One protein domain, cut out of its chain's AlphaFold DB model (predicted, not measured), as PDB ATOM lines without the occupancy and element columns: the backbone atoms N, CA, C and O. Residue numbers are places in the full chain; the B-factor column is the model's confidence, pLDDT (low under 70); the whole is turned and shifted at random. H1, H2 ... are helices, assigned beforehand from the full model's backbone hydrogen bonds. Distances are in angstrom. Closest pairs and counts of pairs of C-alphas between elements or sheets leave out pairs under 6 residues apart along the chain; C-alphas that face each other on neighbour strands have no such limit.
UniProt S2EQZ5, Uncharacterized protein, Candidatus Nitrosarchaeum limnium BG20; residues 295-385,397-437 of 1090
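What this domain is: This is residues 295 to 385 and 397 to 437 of the 1090 residues of an uncharacterized protein of Candidatus Nitrosarchaeum limnium BG20 (UniProt S2EQZ5). Two loose lobes lie end to end in a flat, elongated model: H1, H2 and H7 form a loose three-helix bundle at one end, and at the other H5 and H6 lie side by side, running opposite ways, with H3 crossing both. Short H4 sits between the lobes near the middle of the model, touching the last residues of H2, and residues 417 to 422 run back from H6 to H7. The printed part has 132 residues with seven named helices, H1 to H7 in order along the chain, and no named strand; its class is all helix. The whole is loose, with a radius of gyration of the C-alphas of 18.9 A and spans of 60 by 36 by 18 A.

Where its parts are: H1, residues 295 to 310, begins with C-alpha 295 at (91.604, -119.210, -33.463) and is 22.9 A long from first to last C-alpha. H2, residues 322 to 341, is the longest helix, 29.2 A, and ends with C-alpha 341 at (93.898, -94.030, -43.370). H3 is residues 345 to 352, H4 residues 358 to 362, and H5 residues 366 to 377, 16.2 A long. After the cut, H6 is residues 400 to 416, 24.3 A long. H7, residues 423 to 436, is 20.1 A long and ends with C-alpha 436 at (82.533, -121.069, -44.256).

How they stand to each other: In the bundle, H1 touches H7 with residues 295 to 302 alone, opposite ways at a steep tilt of 42 degrees; the closest C-alphas, of Leu 295 and Leu 431, are 6.3 A apart. H2 is close to but not clearly touching H1, at Phe 303 and Ile 332, whose C-alphas are 6.6 A apart. H2 is also close to but not clearly touching H7, at Ile 329 and Leu 428, 6.9 A between C-alphas. H2 touches H4 with residues 340 to 341 alone, the C-alphas of Thr 340 and Ser 362 being closest at 5.9 A. H5 touches H3 with residues 372 to 377 alone, at a steep tilt of 52 degrees; the C-alphas of Val 349 and Ala 376 are closest, at 5.2 A. H6 touches H5 with residues 406 to 413 alone, opposite ways at a shallow tilt of 6 degrees; the C-alphas of Leu 372 and Ala 410 are closest, at 6.0 A. H6 touches H3 with residues 403 to 410 alone, closest at the C-alphas of Leu 352 and Ala 407, 5.6 A. H1 and H6 are apart, as are H5 and H7. Every O i to N i+4 pair is within hydrogen-bond range in H1, H2, H4, H5, H6 and H7, and 3 of 4 are in H3.

The domain as a whole: The C-alphas of Asp 385 and Gln 437 are the two farthest apart, 65.0 A. Residues 386 to 396 are not printed, and the gap from C-alpha 385 to C-alpha 397 is 17.5 A. The link from H1 to H2 is long, with 11 residues. The mean pLDDT of the printed part is 70.1; 54 residues are under 70, among them residues 307 to 317, 335 to 344 and 415 to 425.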
ATOM      1  N   LEU A 295      91.345-120.330 -32.560       83.94
ATOM      2  CA  LEU A 295      91.604-119.210 -33.463       83.94
ATOM      3  C   LEU A 295      90.820-117.966 -33.032       83.94
ATOM      4  O   LEU A 295      91.371-116.870 -33.028       83.94
ATOM      5  N   GLY A 296      89.568-118.121 -32.588       82.81
ATOM      6  CA  GLY A 296      88.758-117.021 -32.062       82.81
ATOM      7  C   GLY A 296      89.378-116.378 -30.820       82.81
ATOM      8  O   GLY A 296      89.467-115.151 -30.739       82.81
ATOM      9  N   LYS A 297      89.888-117.185 -29.880       84.00
ATOM     10  CA  LYS A 297      90.616-116.691 -28.698       84.00
ATOM     11  C   LYS A 297      91.910-115.982 -29.083       84.00
ATOM     12  O   LYS A 297      92.240-114.965 -28.475       84.00
ATOM     13  N   GLU A 298      92.655-116.501 -30.054       83.50
ATOM     14  CA  GLU A 298      93.876-115.858 -30.554       83.50
ATOM     15  C   GLU A 298      93.575-114.533 -31.256       83.50
ATOM     16  O   GLU A 298      94.228-113.524 -30.975       83.50
ATOM     17  N   LEU A 299      92.537-114.500 -32.090       82.44
ATOM     18  CA  LEU A 299      92.068-113.300 -32.771       82.44
ATOM     19  C   LEU A 299      91.618-112.235 -31.760       82.44
ATOM     20  O   LEU A 299      92.029-111.081 -31.862       82.44
ATOM     21  N   TYR A 300      90.871-112.628 -30.726       80.69
ATOM     22  CA  TYR A 300      90.454-111.730 -29.647       80.69
ATOM     23  C   TYR A 300      91.647-111.166 -28.863       80.69
ATOM     24  O   TYR A 300      91.673-109.985 -28.527       80.69
ATOM     25  N   GLN A 301      92.689-111.968 -28.612       81.88
ATOM     26  CA  GLN A 301      93.918-111.454 -27.995       81.88
ATOM     27  C   GLN A 301      94.589-110.386 -28.865       81.88
ATOM     28  O   GLN A 301      95.122-109.415 -28.325       81.88
ATOM     29  N   GLN A 302      94.590-110.549 -30.192       76.50
ATOM     30  CA  GLN A 302      95.121-109.531 -31.101       76.50
ATOM     31  C   GLN A 302      94.229-108.289 -31.143       76.50
ATOM     32  O   GLN A 302      94.747-107.175 -31.115       76.50
ATOM     33  N   PHE A 303      92.908-108.462 -31.121       75.38
ATOM     34  CA  PHE A 303      91.952-107.363 -31.037       75.38
ATOM     35  C   PHE A 303      92.142-106.526 -29.769       75.38
ATOM     36  O   PHE A 303      92.316-105.317 -29.871       75.38
ATOM     37  N   VAL A 304      92.226-107.148 -28.588       76.38
ATOM     38  CA  VAL A 304      92.462-106.431 -27.322       76.38
ATOM     39  C   VAL A 304      93.809-105.706 -27.334       76.38
ATOM     40  O   VAL A 304      93.888-104.573 -26.867       76.38
ATOM     41  N   LYS A 305      94.867-106.306 -27.903       74.50
ATOM     42  CA  LYS A 305      96.166-105.626 -28.073       74.50
ATOM     43  C   LYS A 305      96.046-104.383 -28.950       74.50
ATOM     44  O   LYS A 305      96.606-103.345 -28.604       74.50
ATOM     45  N   LEU A 306      95.343-104.487 -30.079       70.06
ATOM     46  CA  LEU A 306      95.092-103.345 -30.955       70.06
ATOM     47  C   LEU A 306      94.290-102.283 -30.204       70.06
ATOM     48  O   LEU A 306      94.689-101.129 -30.156       70.06
ATOM     49  N   GLN A 307      93.222-102.677 -29.528       69.94
ATOM     50  CA  GLN A 307      92.325-101.756 -28.854       69.94
ATOM     51  C   GLN A 307      92.979-101.034 -27.666       69.94
ATOM     52  O   GLN A 307      92.875 -99.816 -27.594       69.94
ATOM     53  N   GLU A 308      93.733-101.729 -26.801       69.75
ATOM     54  CA  GLU A 308      94.497-101.117 -25.694       69.75
ATOM     55  C   GLU A 308      95.580-100.140 -26.186       69.75
ATOM     56  O   GLU A 308      96.009 -99.267 -25.431       69.75
ATOM     57  N   THR A 309      96.017-100.259 -27.446       64.00
ATOM     58  CA  THR A 309      96.997 -99.343 -28.048       64.00
ATOM     59  C   THR A 309      96.367 -98.008 -28.470       64.00
ATOM     60  O   THR A 309      97.061 -96.994 -28.459       64.00
ATOM     61  N   TYR A 310      95.070 -97.981 -28.810       57.00
ATOM     62  CA  TYR A 310      94.406 -96.805 -29.402       57.00
ATOM     63  C   TYR A 310      93.268 -96.217 -28.554       57.00
ATOM     64  O   TYR A 310      93.026 -95.013 -28.614       57.00
ATOM     65  N   TYR A 311      92.590 -97.022 -27.731       58.12
ATOM     66  CA  TYR A 311      91.441 -96.600 -26.931       58.12
ATOM     67  C   TYR A 311      91.619 -96.999 -25.463       58.12
ATOM     68  O   TYR A 311      91.751 -98.171 -25.107       58.12
ATOM     69  N   SER A 312      91.595 -96.007 -24.575       43.81
ATOM     70  CA  SER A 312      91.620 -96.219 -23.129       43.81
ATOM     71  C   SER A 312      90.232 -96.616 -22.616       43.81
ATOM     72  O   SER A 312      89.357 -95.761 -22.506       43.81
ATOM     73  N   GLY A 313      90.065 -97.894 -22.255       53.22
ATOM     74  CA  GLY A 313      88.924 -98.383 -21.467       53.22
ATOM     75  C   GLY A 313      87.831 -99.096 -22.260       53.22
ATOM     76  O   GLY A 313      86.698 -98.632 -22.275       53.22
ATOM     77  N   VAL A 314      88.143-100.243 -22.871       48.00
ATOM     78  CA  VAL A 314      87.117-101.088 -23.500       48.00
ATOM     79  C   VAL A 314      86.799-102.304 -22.637       48.00
ATOM     80  O   VAL A 314      87.693-103.056 -22.234       48.00
ATOM     81  N   GLU A 315      85.512-102.462 -22.335       55.19
ATOM     82  CA  GLU A 315      84.960-103.628 -21.655       55.19
ATOM     83  C   GLU A 315      84.967-104.842 -22.591       55.19
ATOM     84  O   GLU A 315      84.706-104.741 -23.795       55.19
ATOM     85  N   ALA A 316      85.321-106.002 -22.036       55.59
ATOM     86  CA  ALA A 316      85.355-107.250 -22.782       55.59
ATOM     87  C   ALA A 316      83.945-107.580 -23.284       55.59
ATOM     88  O   ALA A 316      83.041-107.781 -22.475       55.59
ATOM     89  N   HIS A 317      83.765-107.640 -24.602       67.62
ATOM     90  CA  HIS A 317      82.508-108.101 -25.176       67.62
ATOM     91  C   HIS A 317      82.512-109.632 -25.108       67.62
ATOM     92  O   HIS A 317      83.414-110.251 -25.683       67.62
ATOM     93  N   PRO A 318      81.581-110.262 -24.369       73.75
ATOM     94  CA  PRO A 318      81.485-111.712 -24.351       73.75
ATOM     95  C   PRO A 318      81.110-112.203 -25.751       73.75
ATOM     96  O   PRO A 318      80.233-111.635 -26.398       73.75
ATOM     97  N   ILE A 319      81.790-113.248 -26.214       76.69
ATOM     98  CA  ILE A 319      81.519-113.900 -27.493       76.69
ATOM     99  C   ILE A 319      80.875-115.237 -27.161       76.69
ATOM    100  O   ILE A 319      81.529-116.161 -26.680       76.69
ATOM    101  N   SER A 320      79.572-115.315 -27.394       76.12
ATOM    102  CA  SER A 320      78.733-116.474 -27.099       76.12
ATOM    103  C   SER A 320      78.414-117.312 -28.340       76.12
ATOM    104  O   SER A 320      78.204-118.515 -28.212       76.12
ATOM    105  N   SER A 321      78.445-116.719 -29.542       77.44
ATOM    106  CA  SER A 321      78.038-117.383 -30.791       77.44
ATOM    107  C   SER A 321      78.972-117.125 -31.981       77.44
ATOM    108  O   SER A 321      79.760-116.175 -32.003       77.44
ATOM    109  N   ALA A 322      78.850-117.957 -33.023       75.25
ATOM    110  CA  ALA A 322      79.573-117.782 -34.286       75.25
ATOM    111  C   ALA A 322      79.215-116.466 -35.009       75.25
ATOM    112  O   ALA A 322      80.069-115.874 -35.666       75.25
ATOM    113  N   ASP A 323      77.983-115.971 -34.863       77.19
ATOM    114  CA  ASP A 323      77.567-114.696 -35.458       77.19
ATOM    115  C   ASP A 323      78.207-113.494 -34.754       77.19
ATOM    116  O   ASP A 323      78.599-112.526 -35.405       77.19
ATOM    117  N   GLU A 324      78.383-113.561 -33.433       78.25
ATOM    118  CA  GLU A 324      79.152-112.560 -32.682       78.25
ATOM    119  C   GLU A 324      80.635-112.596 -33.049       78.25
ATOM    120  O   GLU A 324      81.254-111.545 -33.215       78.25
ATOM    121  N   LEU A 325      81.189-113.790 -33.283       81.00
ATOM    122  CA  LEU A 325      82.547-113.936 -33.803       81.00
ATOM    123  C   LEU A 325      82.686-113.288 -35.194       81.00
ATOM    124  O   LEU A 325      83.647-112.559 -35.432       81.00
ATOM    125  N   ARG A 326      81.704-113.467 -36.090       80.44
ATOM    126  CA  ARG A 326      81.662-112.801 -37.409       80.44
ATOM    127  C   ARG A 326      81.564-111.280 -37.300       80.44
ATOM    128  O   ARG A 326      82.237-110.576 -38.052       80.44
ATOM    129  N   LYS A 327      80.774-110.760 -36.357       81.44
ATOM    130  CA  LYS A 327      80.720-109.315 -36.070       81.44
ATOM    131  C   LYS A 327      82.078-108.793 -35.604       81.44
ATOM    132  O   LYS A 327      82.546-107.792 -36.136       81.44
ATOM    133  N   MET A 328      82.758-109.512 -34.710       80.62
ATOM    134  CA  MET A 328      84.102-109.141 -34.256       80.62
ATOM    135  C   MET A 328      85.124-109.140 -35.407       80.62
ATOM    136  O   MET A 328      85.921-108.211 -35.517       80.62
ATOM    137  N   ILE A 329      85.100-110.141 -36.297       80.19
ATOM    138  CA  ILE A 329      85.943-110.170 -37.511       80.19
ATOM    139  C   ILE A 329      85.724-108.903 -38.347       80.19
ATOM    140  O   ILE A 329      86.688-108.271 -38.788       80.19
ATOM    141  N   TYR A 330      84.463-108.516 -38.545       79.31
ATOM    142  CA  TYR A 330      84.109-107.304 -39.277       79.31
ATOM    143  C   TYR A 330      84.635-106.037 -38.582       79.31
ATOM    144  O   TYR A 330      85.247-105.191 -39.233       79.31
ATOM    145  N   GLU A 331      84.480-105.925 -37.262       75.75
ATOM    146  CA  GLU A 331      84.995-104.800 -36.469       75.75
ATOM    147  C   GLU A 331      86.526-104.685 -36.529       75.75
ATOM    148  O   GLU A 331      87.058-103.595 -36.742       75.75
ATOM    149  N   ILE A 332      87.247-105.805 -36.416       75.62
ATOM    150  CA  ILE A 332      88.712-105.849 -36.540       75.62
ATOM    151  C   ILE A 332      89.155-105.319 -37.905       75.62
ATOM    152  O   ILE A 332      90.117-104.552 -37.985       75.62
ATOM    153  N   ARG A 333      88.460-105.701 -38.984       73.38
ATOM    154  CA  ARG A 333      88.766-105.217 -40.337       73.38
ATOM    155  C   ARG A 333      88.561-103.716 -40.468       73.38
ATOM    156  O   ARG A 333      89.435-103.047 -41.009       73.38
ATOM    157  N   GLN A 334      87.459-103.193 -39.936       71.62
ATOM    158  CA  GLN A 334      87.184-101.755 -39.931       71.62
ATOM    159  C   GLN A 334      88.259-100.980 -39.155       71.62
ATOM    160  O   GLN A 334      88.792 -99.988 -39.648       71.62
ATOM    161  N   LEU A 335      88.667-101.473 -37.980       68.19
ATOM    162  CA  LEU A 335      89.757-100.865 -37.209       68.19
ATOM    163  C   LEU A 335      91.097-100.905 -37.954       68.19
ATOM    164  O   LEU A 335      91.845 -99.927 -37.929       68.19
ATOM    165  N   ASN A 336      91.407-102.012 -38.633       66.00
ATOM    166  CA  ASN A 336      92.646-102.128 -39.398       66.00
ATOM    167  C   ASN A 336      92.647-101.204 -40.631       66.00
ATOM    168  O   ASN A 336      93.672-100.600 -40.934       66.00
ATOM    169  N   GLN A 337      91.500-101.028 -41.297       63.41
ATOM    170  CA  GLN A 337      91.347-100.067 -42.394       63.41
ATOM    171  C   GLN A 337      91.518 -98.618 -41.911       63.41
ATOM    172  O   GLN A 337      92.257 -97.851 -42.535       63.41
ATOM    173  N   ASN A 338      90.934 -98.271 -40.759       63.06
ATOM    174  CA  ASN A 338      91.086 -96.946 -40.150       63.06
ATOM    175  C   ASN A 338      92.553 -96.629 -39.798       63.06
ATOM    176  O   ASN A 338      93.026 -95.517 -40.045       63.06
ATOM    177  N   LYS A 339      93.311 -97.620 -39.303       59.03
ATOM    178  CA  LYS A 339      94.755 -97.491 -39.026       59.03
ATOM    179  C   LYS A 339      95.552 -97.072 -40.264       59.03
ATOM    180  O   LYS A 339      96.487 -96.284 -40.158       59.03
ATOM    181  N   THR A 340      95.200 -97.591 -41.436       54.25
ATOM    182  CA  THR A 340      95.883 -97.246 -42.690       54.25
ATOM    183  C   THR A 340      95.504 -95.890 -43.258       54.25
ATOM    184  O   THR A 340      96.343 -95.262 -43.896       54.25
ATOM    185  N   THR A 341      94.298 -95.392 -42.982       54.00
ATOM    186  CA  THR A 341      93.898 -94.030 -43.370       54.00
ATOM    187  C   THR A 341      94.517 -92.931 -42.499       54.00
ATOM    188  O   THR A 341      94.652 -91.807 -42.973       54.00
ATOM    189  N   GLU A 342      94.927 -93.228 -41.261       53.62
ATOM    190  CA  GLU A 342      95.574 -92.255 -40.359       53.62
ATOM    191  C   GLU A 342      97.103 -92.154 -40.527       53.62
ATOM    192  O   GLU A 342      97.732 -91.241 -39.983       53.62
ATOM    193  N   ASP A 343      97.730 -93.054 -41.291       65.06
ATOM    194  CA  ASP A 343      99.172 -93.012 -41.529       65.06
ATOM    195  C   ASP A 343      99.536 -91.914 -42.541       65.06
ATOM    196  O   ASP A 343      99.575 -92.137 -43.750       65.06
ATOM    197  N   ALA A 344      99.850 -90.715 -42.039       65.88
ATOM    198  CA  ALA A 344     100.208 -89.539 -42.840       65.88
ATOM    199  C   ALA A 344     101.367 -89.765 -43.839       65.88
ATOM    200  O   ALA A 344     101.567 -88.955 -44.750       65.88
ATOM    201  N   ARG A 345     102.133 -90.856 -43.688       74.50
ATOM    202  CA  ARG A 345     103.223 -91.252 -44.589       74.50
ATOM    203  C   ARG A 345     102.718 -91.667 -45.972       74.50
ATOM    204  O   ARG A 345     103.398 -91.377 -46.957       74.50
ATOM    205  N   ILE A 346     101.531 -92.276 -46.068       76.00
ATOM    206  CA  ILE A 346     101.014 -92.806 -47.338       76.00
ATOM    207  C   ILE A 346     100.775 -91.705 -48.369       76.00
ATOM    208  O   ILE A 346     101.175 -91.857 -49.520       76.00
ATOM    209  N   SER A 347     100.221 -90.562 -47.955       72.56
ATOM    210  CA  SER A 347      99.971 -89.434 -48.857       72.56
ATOM    211  C   SER A 347     101.267 -88.915 -49.480       72.56
ATOM    212  O   SER A 347     101.278 -88.525 -50.639       72.56
ATOM    213  N   LYS A 348     102.381 -88.962 -48.734       76.25
ATOM    214  CA  LYS A 348     103.717 -88.605 -49.237       76.25
ATOM    215  C   LYS A 348     104.255 -89.638 -50.216       76.25
ATOM    216  O   LYS A 348     104.824 -89.282 -51.238       76.25
ATOM    217  N   VAL A 349     104.067 -90.920 -49.922       79.25
ATOM    218  CA  VAL A 349     104.522 -92.000 -50.803       79.25
ATOM    219  C   VAL A 349     103.708 -92.053 -52.097       79.25
ATOM    220  O   VAL A 349     104.289 -92.285 -53.151       79.25
ATOM    221  N   GLN A 350     102.410 -91.739 -52.057       80.12
ATOM    222  CA  GLN A 350     101.561 -91.608 -53.247       80.12
ATOM    223  C   GLN A 350     101.983 -90.452 -54.167       80.12
ATOM    224  O   GLN A 350     101.758 -90.534 -55.372       80.12
ATOM    225  N   GLU A 351     102.637 -89.408 -53.643       75.56
ATOM    226  CA  GLU A 351     103.251 -88.357 -54.473       75.56
ATOM    227  C   GLU A 351     104.441 -88.901 -55.300       75.56
ATOM    228  O   GLU A 351     104.682 -88.418 -56.406       75.56
ATOM    229  N   LEU A 352     105.171 -89.913 -54.798       77.94
ATOM    230  CA  LEU A 352     106.304 -90.553 -55.492       77.94
ATOM    231  C   LEU A 352     105.868 -91.731 -56.380       77.94
ATOM    232  O   LEU A 352     106.379 -91.908 -57.486       77.94
ATOM    233  N   VAL A 353     104.942 -92.550 -55.880       79.19
ATOM    234  CA  VAL A 353     104.410 -93.751 -56.534       79.19
ATOM    235  C   VAL A 353     102.878 -93.715 -56.442       79.19
ATOM    236  O   VAL A 353     102.302 -94.291 -55.519       79.19
ATOM    237  N   PRO A 354     102.188 -93.061 -57.394       77.75
ATOM    238  CA  PRO A 354     100.728 -92.908 -57.355       77.75
ATOM    239  C   PRO A 354      99.961 -94.232 -57.515       77.75
ATOM    240  O   PRO A 354      98.766 -94.294 -57.250       77.75
ATOM    241  N   GLU A 355     100.651 -95.296 -57.929       76.00
ATOM    242  CA  GLU A 355     100.124 -96.658 -58.063       76.00
ATOM    243  C   GLU A 355      99.952 -97.369 -56.701       76.00
ATOM    244  O   GLU A 355      99.215 -98.351 -56.615       76.00
ATOM    245  N   ILE A 356     100.591 -96.884 -55.620       75.94
ATOM    246  CA  ILE A 356     100.389 -97.426 -54.267       75.94
ATOM    247  C   ILE A 356      98.980 -97.068 -53.779       75.94
ATOM    248  O   ILE A 356      98.631 -95.903 -53.569       75.94
ATOM    249  N   THR A 357      98.169 -98.095 -53.538       74.44
ATOM    250  CA  THR A 357      96.867 -97.961 -52.883       74.44
ATOM    251  C   THR A 357      97.006 -98.096 -51.364       74.44
ATOM    252  O   THR A 357      97.973 -98.670 -50.859       74.44
ATOM    253  N   LEU A 358      96.000 -97.609 -50.629       66.62
ATOM    254  CA  LEU A 358      95.851 -97.822 -49.179       66.62
ATOM    255  C   LEU A 358      95.973 -99.300 -48.781       66.62
ATOM    256  O   LEU A 358      96.563 -99.617 -47.751       66.62
ATOM    257  N   ASP A 359      95.461-100.189 -49.628       62.41
ATOM    258  CA  ASP A 359      95.502-101.636 -49.424       62.41
ATOM    259  C   ASP A 359      96.897-102.238 -49.663       62.41
ATOM    260  O   ASP A 359      97.304-103.157 -48.966       62.41
ATOM    261  N   ILE A 360      97.677-101.705 -50.608       69.94
ATOM    262  CA  ILE A 360      99.070-102.139 -50.802       69.94
ATOM    263  C   ILE A 360      99.935-101.619 -49.649       69.94
ATOM    264  O   ILE A 360     100.745-102.363 -49.106       69.94
ATOM    265  N   TRP A 361      99.732-100.367 -49.224       72.56
ATOM    266  CA  TRP A 361     100.475 -99.761 -48.117       72.56
ATOM    267  C   TRP A 361     100.289-100.516 -46.795       72.56
ATOM    268  O   TRP A 361     101.258-100.721 -46.065       72.56
ATOM    269  N   SER A 362      99.066-100.978 -46.511       66.00
ATOM    270  CA  SER A 362      98.731-101.741 -45.298       66.00
ATOM    271  C   SER A 362      99.454-103.088 -45.199       66.00
ATOM    272  O   SER A 362      99.731-103.557 -44.094       66.00
ATOM    273  N   LYS A 363      99.774-103.681 -46.354       65.69
ATOM    274  CA  LYS A 363     100.361-105.017 -46.516       65.69
ATOM    275  C   LYS A 363     101.893-105.029 -46.517       65.69
ATOM    276  O   LYS A 363     102.497-106.101 -46.501       65.69
ATOM    277  N   LEU A 364     102.525-103.855 -46.532       69.19
ATOM    278  CA  LEU A 364     103.977-103.699 -46.445       69.19
ATOM    279  C   LEU A 364     104.441-103.758 -44.986       69.19
ATOM    280  O   LEU A 364     103.794-103.226 -44.083       69.19
ATOM    281  N   ASP A 365     105.593-104.375 -44.740       67.56
ATOM    282  CA  ASP A 365     106.208-104.366 -43.418       67.56
ATOM    283  C   ASP A 365     106.740-102.967 -43.063       67.56
ATOM    284  O   ASP A 365     107.044-102.140 -43.926       67.56
ATOM    285  N   GLY A 366     106.875-102.702 -41.761       66.56
ATOM    286  CA  GLY A 366     107.249-101.378 -41.261       66.56
ATOM    287  C   GLY A 366     108.587-100.864 -41.803       66.56
ATOM    288  O   GLY A 366     108.722 -99.659 -42.000       66.56
ATOM    289  N   SER A 367     109.542-101.755 -42.101       69.62
ATOM    290  CA  SER A 367     110.845-101.358 -42.646       69.62
ATOM    291  C   SER A 367     110.744-100.905 -44.103       69.62
ATOM    292  O   SER A 367     111.333 -99.892 -44.481       69.62
ATOM    293  N   THR A 368     109.913-101.580 -44.896       75.19
ATOM    294  CA  THR A 368     109.650-101.215 -46.291       75.19
ATOM    295  C   THR A 368     108.796 -99.954 -46.387       75.19
ATOM    296  O   THR A 368     109.086 -99.080 -47.204       75.19
ATOM    297  N   GLN A 369     107.802 -99.787 -45.504       76.88
ATOM    298  CA  GLN A 369     107.057 -98.527 -45.375       76.88
ATOM    299  C   GLN A 369     107.995 -97.355 -45.046       76.88
ATOM    300  O   GLN A 369     107.881 -96.281 -45.632       76.88
ATOM    301  N   GLU A 370     108.945 -97.548 -44.131       79.38
ATOM    302  CA  GLU A 370     109.901 -96.511 -43.738       79.38
ATOM    303  C   GLU A 370     110.916 -96.206 -44.849       79.38
ATOM    304  O   GLU A 370     111.195 -95.039 -45.115       79.38
ATOM    305  N   ALA A 371     111.394 -97.219 -45.575       79.50
ATOM    306  CA  ALA A 371     112.250 -97.037 -46.746       79.50
ATOM    307  C   ALA A 371     111.548 -96.245 -47.864       79.50
ATOM    308  O   ALA A 371     112.116 -95.287 -48.395       79.50
ATOM    309  N   LEU A 372     110.292 -96.585 -48.177       80.75
ATOM    310  CA  LEU A 372     109.479 -95.868 -49.164       80.75
ATOM    311  C   LEU A 372     109.171 -94.436 -48.722       80.75
ATOM    312  O   LEU A 372     109.259 -93.508 -49.525       80.75
ATOM    313  N   TYR A 373     108.857 -94.237 -47.442       83.69
ATOM    314  CA  TYR A 373     108.617 -92.907 -46.889       83.69
ATOM    315  C   TYR A 373     109.880 -92.035 -46.914       83.69
ATOM    316  O   TYR A 373     109.817 -90.870 -47.307       83.69
ATOM    317  N   ASN A 374     111.042 -92.599 -46.580       80.94
ATOM    318  CA  ASN A 374     112.321 -91.893 -46.643       80.94
ATOM    319  C   ASN A 374     112.685 -91.481 -48.075       80.94
ATOM    320  O   ASN A 374     113.203 -90.383 -48.267       80.94
ATOM    321  N   LEU A 375     112.375 -92.309 -49.079       79.94
ATOM    322  CA  LEU A 375     112.511 -91.933 -50.491       79.94
ATOM    323  C   LEU A 375     111.518 -90.835 -50.890       79.94
ATOM    324  O   LEU A 375     111.892 -89.882 -51.569       79.94
ATOM    325  N   ALA A 376     110.270 -90.924 -50.434       77.44
ATOM    326  CA  ALA A 376     109.242 -89.932 -50.737       77.44
ATOM    327  C   ALA A 376     109.567 -88.542 -50.163       77.44
ATOM    328  O   ALA A 376     109.372 -87.526 -50.830       77.44
ATOM    329  N   ILE A 377     110.140 -88.471 -48.958       78.31
ATOM    330  CA  ILE A 377     110.557 -87.195 -48.360       78.31
ATOM    331  C   ILE A 377     111.721 -86.553 -49.134       78.31
ATOM    332  O   ILE A 377     111.829 -85.328 -49.131       78.31
ATOM    333  N   GLN A 378     112.553 -87.317 -49.855       71.94
ATOM    334  CA  GLN A 378     113.657 -86.750 -50.650       71.94
ATOM    335  C   GLN A 378     113.186 -85.858 -51.806       71.94
ATOM    336  O   GLN A 378     113.946 -84.994 -52.247       71.94
ATOM    337  N   ILE A 379     111.924 -85.981 -52.239       67.44
ATOM    338  CA  ILE A 379     111.299 -85.039 -53.184       67.44
ATOM    339  C   ILE A 379     111.198 -83.627 -52.572       67.44
ATOM    340  O   ILE A 379     111.210 -82.624 -53.290       67.44
ATOM    341  N   THR A 380     111.124 -83.524 -51.240       57.88
ATOM    342  CA  THR A 380     110.831 -82.288 -50.507       57.88
ATOM    343  C   THR A 380     112.078 -81.751 -49.791       57.88
ATOM    344  O   THR A 380     112.373 -82.132 -48.661       57.88
ATOM    345  N   ILE A 381     112.811 -80.809 -50.394       53.53
ATOM    346  CA  ILE A 381     113.922 -80.121 -49.704       53.53
ATOM    347  C   ILE A 381     113.379 -78.925 -48.905       53.53
ATOM    348  O   ILE A 381     112.828 -77.987 -49.478       53.53
ATOM    349  N   GLN A 382     113.583 -78.919 -47.583       46.75
ATOM    350  CA  GLN A 382     113.407 -77.731 -46.738       46.75
ATOM    351  C   GLN A 382     114.679 -76.871 -46.803       46.75
ATOM    352  O   GLN A 382     115.727 -77.267 -46.295       46.75
ATOM    353  N   VAL A 383     114.599 -75.680 -47.402       43.81
ATOM    354  CA  VAL A 383     115.669 -74.675 -47.302       43.81
ATOM    355  C   VAL A 383     115.478 -73.904 -45.997       43.81
ATOM    356  O   VAL A 383     114.460 -73.242 -45.805       43.81
ATOM    357  N   ARG A 384     116.449 -73.991 -45.082       40.09
ATOM    358  CA  ARG A 384     116.450 -73.201 -43.846       40.09
ATOM    359  C   ARG A 384     117.109 -71.854 -44.118       40.09
ATOM    360  O   ARG A 384     118.332 -71.767 -44.184       40.09
ATOM    361  N   ASP A 385     116.297 -70.817 -44.270       42.91
ATOM    362  CA  ASP A 385     116.799 -69.451 -44.371       42.91
ATOM    363  C   ASP A 385     117.104 -68.913 -42.962       42.91
ATOM    364  O   ASP A 385     116.238 -68.873 -42.086       42.91
ATOM    365  N   GLN A 397     110.828 -78.360 -56.627       53.34
ATOM    366  CA  GLN A 397     110.680 -79.701 -57.195       53.34
ATOM    367  C   GLN A 397     112.029 -80.082 -57.818       53.34
ATOM    368  O   GLN A 397     112.613 -79.297 -58.573       53.34
ATOM    369  N   GLN A 398     112.571 -81.238 -57.429       57.25
ATOM    370  CA  GLN A 398     113.747 -81.806 -58.085       57.25
ATOM    371  C   GLN A 398     113.471 -81.966 -59.591       57.25
ATOM    372  O   GLN A 398     112.314 -81.984 -60.014       57.25
ATOM    373  N   SER A 399     114.518 -82.039 -60.423       59.94
ATOM    374  CA  SER A 399     114.314 -82.216 -61.865       59.94
ATOM    375  C   SER A 399     113.495 -83.491 -62.142       59.94
ATOM    376  O   SER A 399     113.605 -84.460 -61.384       59.94
ATOM    377  N   PRO A 400     112.695 -83.527 -63.226       66.44
ATOM    378  CA  PRO A 400     111.868 -84.688 -63.567       66.44
ATOM    379  C   PRO A 400     112.656 -86.006 -63.608       66.44
ATOM    380  O   PRO A 400     112.139 -87.049 -63.225       66.44
ATOM    381  N   GLU A 401     113.930 -85.948 -64.006       63.59
ATOM    382  CA  GLU A 401     114.858 -87.085 -64.045       63.59
ATOM    383  C   GLU A 401     115.160 -87.671 -62.656       63.59
ATOM    384  O   GLU A 401     115.219 -88.888 -62.498       63.59
ATOM    385  N   VAL A 402     115.309 -86.827 -61.628       71.06
ATOM    386  CA  VAL A 402     115.598 -87.287 -60.261       71.06
ATOM    387  C   VAL A 402     114.345 -87.889 -59.630       71.06
ATOM    388  O   VAL A 402     114.432 -88.964 -59.039       71.06
ATOM    389  N   ILE A 403     113.175 -87.273 -59.834       70.38
ATOM    390  CA  ILE A 403     111.886 -87.833 -59.388       70.38
ATOM    391  C   ILE A 403     111.642 -89.186 -60.066       70.38
ATOM    392  O   ILE A 403     111.272 -90.144 -59.395       70.38
ATOM    393  N   ALA A 404     111.928 -89.302 -61.367       71.19
ATOM    394  CA  ALA A 404     111.837 -90.569 -62.086       71.19
ATOM    395  C   ALA A 404     112.806 -91.630 -61.530       71.19
ATOM    396  O   ALA A 404     112.421 -92.791 -61.410       71.19
ATOM    397  N   SER A 405     114.026 -91.244 -61.138       76.12
ATOM    398  CA  SER A 405     115.006 -92.160 -60.534       76.12
ATOM    399  C   SER A 405     114.602 -92.640 -59.134       76.12
ATOM    400  O   SER A 405     114.717 -93.827 -58.837       76.12
ATOM    401  N   LEU A 406     114.059 -91.749 -58.296       77.31
ATOM    402  CA  LEU A 406     113.545 -92.086 -56.967       77.31
ATOM    403  C   LEU A 406     112.280 -92.941 -57.073       77.31
ATOM    404  O   LEU A 406     112.118 -93.898 -56.321       77.31
ATOM    405  N   ALA A 407     111.411 -92.648 -58.045       77.06
ATOM    406  CA  ALA A 407     110.233 -93.456 -58.327       77.06
ATOM    407  C   ALA A 407     110.627 -94.843 -58.855       77.06
ATOM    408  O   ALA A 407     109.995 -95.831 -58.498       77.06
ATOM    409  N   ALA A 408     111.687 -94.950 -59.664       74.62
ATOM    410  CA  ALA A 408     112.225 -96.234 -60.111       74.62
ATOM    411  C   ALA A 408     112.802 -97.052 -58.943       74.62
ATOM    412  O   ALA A 408     112.514 -98.240 -58.844       74.62
ATOM    413  N   GLN A 409     113.533 -96.420 -58.018       79.50
ATOM    414  CA  GLN A 409     114.025 -97.077 -56.800       79.50
ATOM    415  C   GLN A 409     112.882 -97.512 -55.875       79.50
ATOM    416  O   GLN A 409     112.894 -98.628 -55.364       79.50
ATOM    417  N   ALA A 410     111.858 -96.675 -55.700       79.19
ATOM    418  CA  ALA A 410     110.673 -97.032 -54.927       79.19
ATOM    419  C   ALA A 410     109.902 -98.200 -55.568       79.19
ATOM    420  O   ALA A 410     109.480 -99.115 -54.863       79.19
ATOM    421  N   ARG A 411     109.780 -98.225 -56.904       79.06
ATOM    422  CA  ARG A 411     109.212 -99.361 -57.653       79.06
ATOM    423  C   ARG A 411     110.056-100.629 -57.522       79.06
ATOM    424  O   ARG A 411     109.489-101.708 -57.391       79.06
ATOM    425  N   GLN A 412     111.380-100.509 -57.491       75.75
ATOM    426  CA  GLN A 412     112.276-101.642 -57.258       75.75
ATOM    427  C   GLN A 412     112.075-102.220 -55.850       75.75
ATOM    428  O   GLN A 412     111.862-103.423 -55.710       75.75
ATOM    429  N   ILE A 413     112.020-101.365 -54.823       77.88
ATOM    430  CA  ILE A 413     111.723-101.777 -53.443       77.88
ATOM    431  C   ILE A 413     110.362-102.477 -53.366       77.88
ATOM    432  O   ILE A 413     110.280-103.550 -52.776       77.88
ATOM    433  N   LEU A 414     109.326-101.928 -54.012       74.50
ATOM    434  CA  LEU A 414     107.999-102.549 -54.100       74.50
ATOM    435  C   LEU A 414     108.021-103.916 -54.790       74.50
ATOM    436  O   LEU A 414     107.350-104.830 -54.326       74.50
ATOM    437  N   SER A 415     108.794-104.075 -55.867       66.81
ATOM    438  CA  SER A 415     108.900-105.351 -56.591       66.81
ATOM    439  C   SER A 415     109.602-106.447 -55.782       66.81
ATOM    440  O   SER A 415     109.303-107.625 -55.948       66.81
ATOM    441  N   THR A 416     110.492-106.057 -54.865       61.25
ATOM    442  CA  THR A 416     111.186-106.962 -53.934       61.25
ATOM    443  C   THR A 416     110.500-107.081 -52.574       61.25
ATOM    444  O   THR A 416     110.942-107.853 -51.722       61.25
ATOM    445  N   ALA A 417     109.448-106.293 -52.337       61.69
ATOM    446  CA  ALA A 417     108.780-106.236 -51.052       61.69
ATOM    447  C   ALA A 417     108.063-107.560 -50.802       61.69
ATOM    448  O   ALA A 417     107.129-107.945 -51.505       61.69
ATOM    449  N   VAL A 418     108.495-108.256 -49.756       51.94
ATOM    450  CA  VAL A 418     107.802-109.447 -49.290       51.94
ATOM    451  C   VAL A 418     106.502-108.986 -48.637       51.94
ATOM    452  O   VAL A 418     106.495-108.577 -47.477       51.94
ATOM    453  N   ILE A 419     105.396-109.074 -49.378       54.56
ATOM    454  CA  ILE A 419     104.048-108.931 -48.825       54.56
ATOM    455  C   ILE A 419     103.795-110.152 -47.939       54.56
ATOM    456  O   ILE A 419     103.281-111.183 -48.370       54.56
ATOM    457  N   LYS A 420     104.244-110.078 -46.687       49.34
ATOM    458  CA  LYS A 420     103.913-111.069 -45.669       49.34
ATOM    459  C   LYS A 420     102.551-110.677 -45.105       49.34
ATOM    460  O   LYS A 420     102.476-109.615 -44.484       49.34
ATOM    461  N   PRO A 421     101.497-111.500 -45.273       54.72
ATOM    462  CA  PRO A 421     100.239-111.243 -44.590       54.72
ATOM    463  C   PRO A 421     100.539-111.111 -43.099       54.72
ATOM    464  O   PRO A 421     101.292-111.909 -42.524       54.72
ATOM    465  N   SER A 422     100.015-110.057 -42.478       62.62
ATOM    466  CA  SER A 422     100.212-109.859 -41.046       62.62
ATOM    467  C   SER A 422      99.683-111.083 -40.286       62.62
ATOM    468  O   SER A 422      98.756-111.751 -40.742       62.62
ATOM    469  N   VAL A 423     100.242-111.396 -39.109       66.19
ATOM    470  CA  VAL A 423      99.749-112.515 -38.271       66.19
ATOM    471  C   VAL A 423      98.232-112.412 -38.053       66.19
ATOM    472  O   VAL A 423      97.540-113.421 -38.035       66.19
ATOM    473  N   LEU A 424      97.715-111.184 -37.947       69.94
ATOM    474  CA  LEU A 424      96.287-110.893 -37.854       69.94
ATOM    475  C   LEU A 424      95.517-111.283 -39.121       69.94
ATOM    476  O   LEU A 424      94.457-111.885 -39.029       69.94
ATOM    477  N   GLU A 425      96.029-110.930 -40.291       67.19
ATOM    478  CA  GLU A 425      95.378-111.192 -41.575       67.19
ATOM    479  C   GLU A 425      95.360-112.684 -41.899       67.19
ATOM    480  O   GLU A 425      94.333-113.198 -42.329       67.19
ATOM    481  N   LYS A 426      96.437-113.401 -41.557       71.44
ATOM    482  CA  LYS A 426      96.457-114.866 -41.601       71.44
ATOM    483  C   LYS A 426      95.390-115.472 -40.681       71.44
ATOM    484  O   LYS A 426      94.597-116.281 -41.140       71.44
ATOM    485  N   LEU A 427      95.306-115.020 -39.425       76.00
ATOM    486  CA  LEU A 427      94.273-115.474 -38.483       76.00
ATOM    487  C   LEU A 427      92.848-115.170 -38.970       76.00
ATOM    488  O   LEU A 427      91.955-115.987 -38.773       76.00
ATOM    489  N   LEU A 428      92.622-114.011 -39.597       77.88
ATOM    490  CA  LEU A 428      91.322-113.642 -40.166       77.88
ATOM    491  C   LEU A 428      90.948-114.549 -41.344       77.88
ATOM    492  O   LEU A 428      89.810-115.003 -41.404       77.88
ATOM    493  N   CYS A 429      91.887-114.819 -42.253       72.12
ATOM    494  CA  CYS A 429      91.669-115.716 -43.386       72.12
ATOM    495  C   CYS A 429      91.405-117.155 -42.931       72.12
ATOM    496  O   CYS A 429      90.404-117.730 -43.347       72.12
ATOM    497  N   ASP A 430      92.238-117.695 -42.036       75.00
ATOM    498  CA  ASP A 430      92.082-119.055 -41.511       75.00
ATOM    499  C   ASP A 430      90.715-119.199 -40.813       75.00
ATOM    500  O   ASP A 430      89.951-120.130 -41.068       75.00
ATOM    501  N   LEU A 431      90.350-118.235 -39.962       79.75
ATOM    502  CA  LEU A 431      89.097-118.281 -39.213       79.75
ATOM    503  C   LEU A 431      87.870-118.118 -40.124       79.75
ATOM    504  O   LEU A 431      86.864-118.795 -39.913       79.75
ATOM    505  N   GLU A 432      87.938-117.274 -41.156       73.62
ATOM    506  CA  GLU A 432      86.883-117.205 -42.168       73.62
ATOM    507  C   GLU A 432      86.765-118.496 -42.969       73.62
ATOM    508  O   GLU A 432      85.647-118.968 -43.158       73.62
ATOM    509  N   GLU A 433      87.872-119.093 -43.407       74.25
ATOM    510  CA  GLU A 433      87.855-120.365 -44.131       74.25
ATOM    511  C   GLU A 433      87.148-121.453 -43.307       74.25
ATOM    512  O   GLU A 433      86.237-122.119 -43.806       74.25
ATOM    513  N   HIS A 434      87.484-121.567 -42.020       73.56
ATOM    514  CA  HIS A 434      86.837-122.507 -41.103       73.56
ATOM    515  C   HIS A 434      85.353-122.173 -40.839       73.56
ATOM    516  O   HIS A 434      84.528-123.083 -40.759       73.56
ATOM    517  N   LEU A 435      84.971-120.890 -40.763       73.25
ATOM    518  CA  LEU A 435      83.573-120.458 -40.581       73.25
ATOM    519  C   LEU A 435      82.681-120.634 -41.824       73.25
ATOM    520  O   LEU A 435      81.453-120.586 -41.689       73.25
ATOM    521  N   HIS A 436      83.265-120.775 -43.018       72.19
ATOM    522  CA  HIS A 436      82.533-121.069 -44.256       72.19
ATOM    523  C   HIS A 436      82.275-122.572 -44.444       72.19
ATOM    524  O   HIS A 436      81.366-122.949 -45.183       72.19
ATOM    525  N   GLN A 437      83.044-123.436 -43.776       68.25
ATOM    526  CA  GLN A 437      82.841-124.884 -43.809       68.25
ATOM    527  C   GLN A 437      81.692-125.314 -42.882       68.25
ATOM    528  O   GLN A 437      81.302-124.605 -41.950       68.25
TER     529      GLN A 437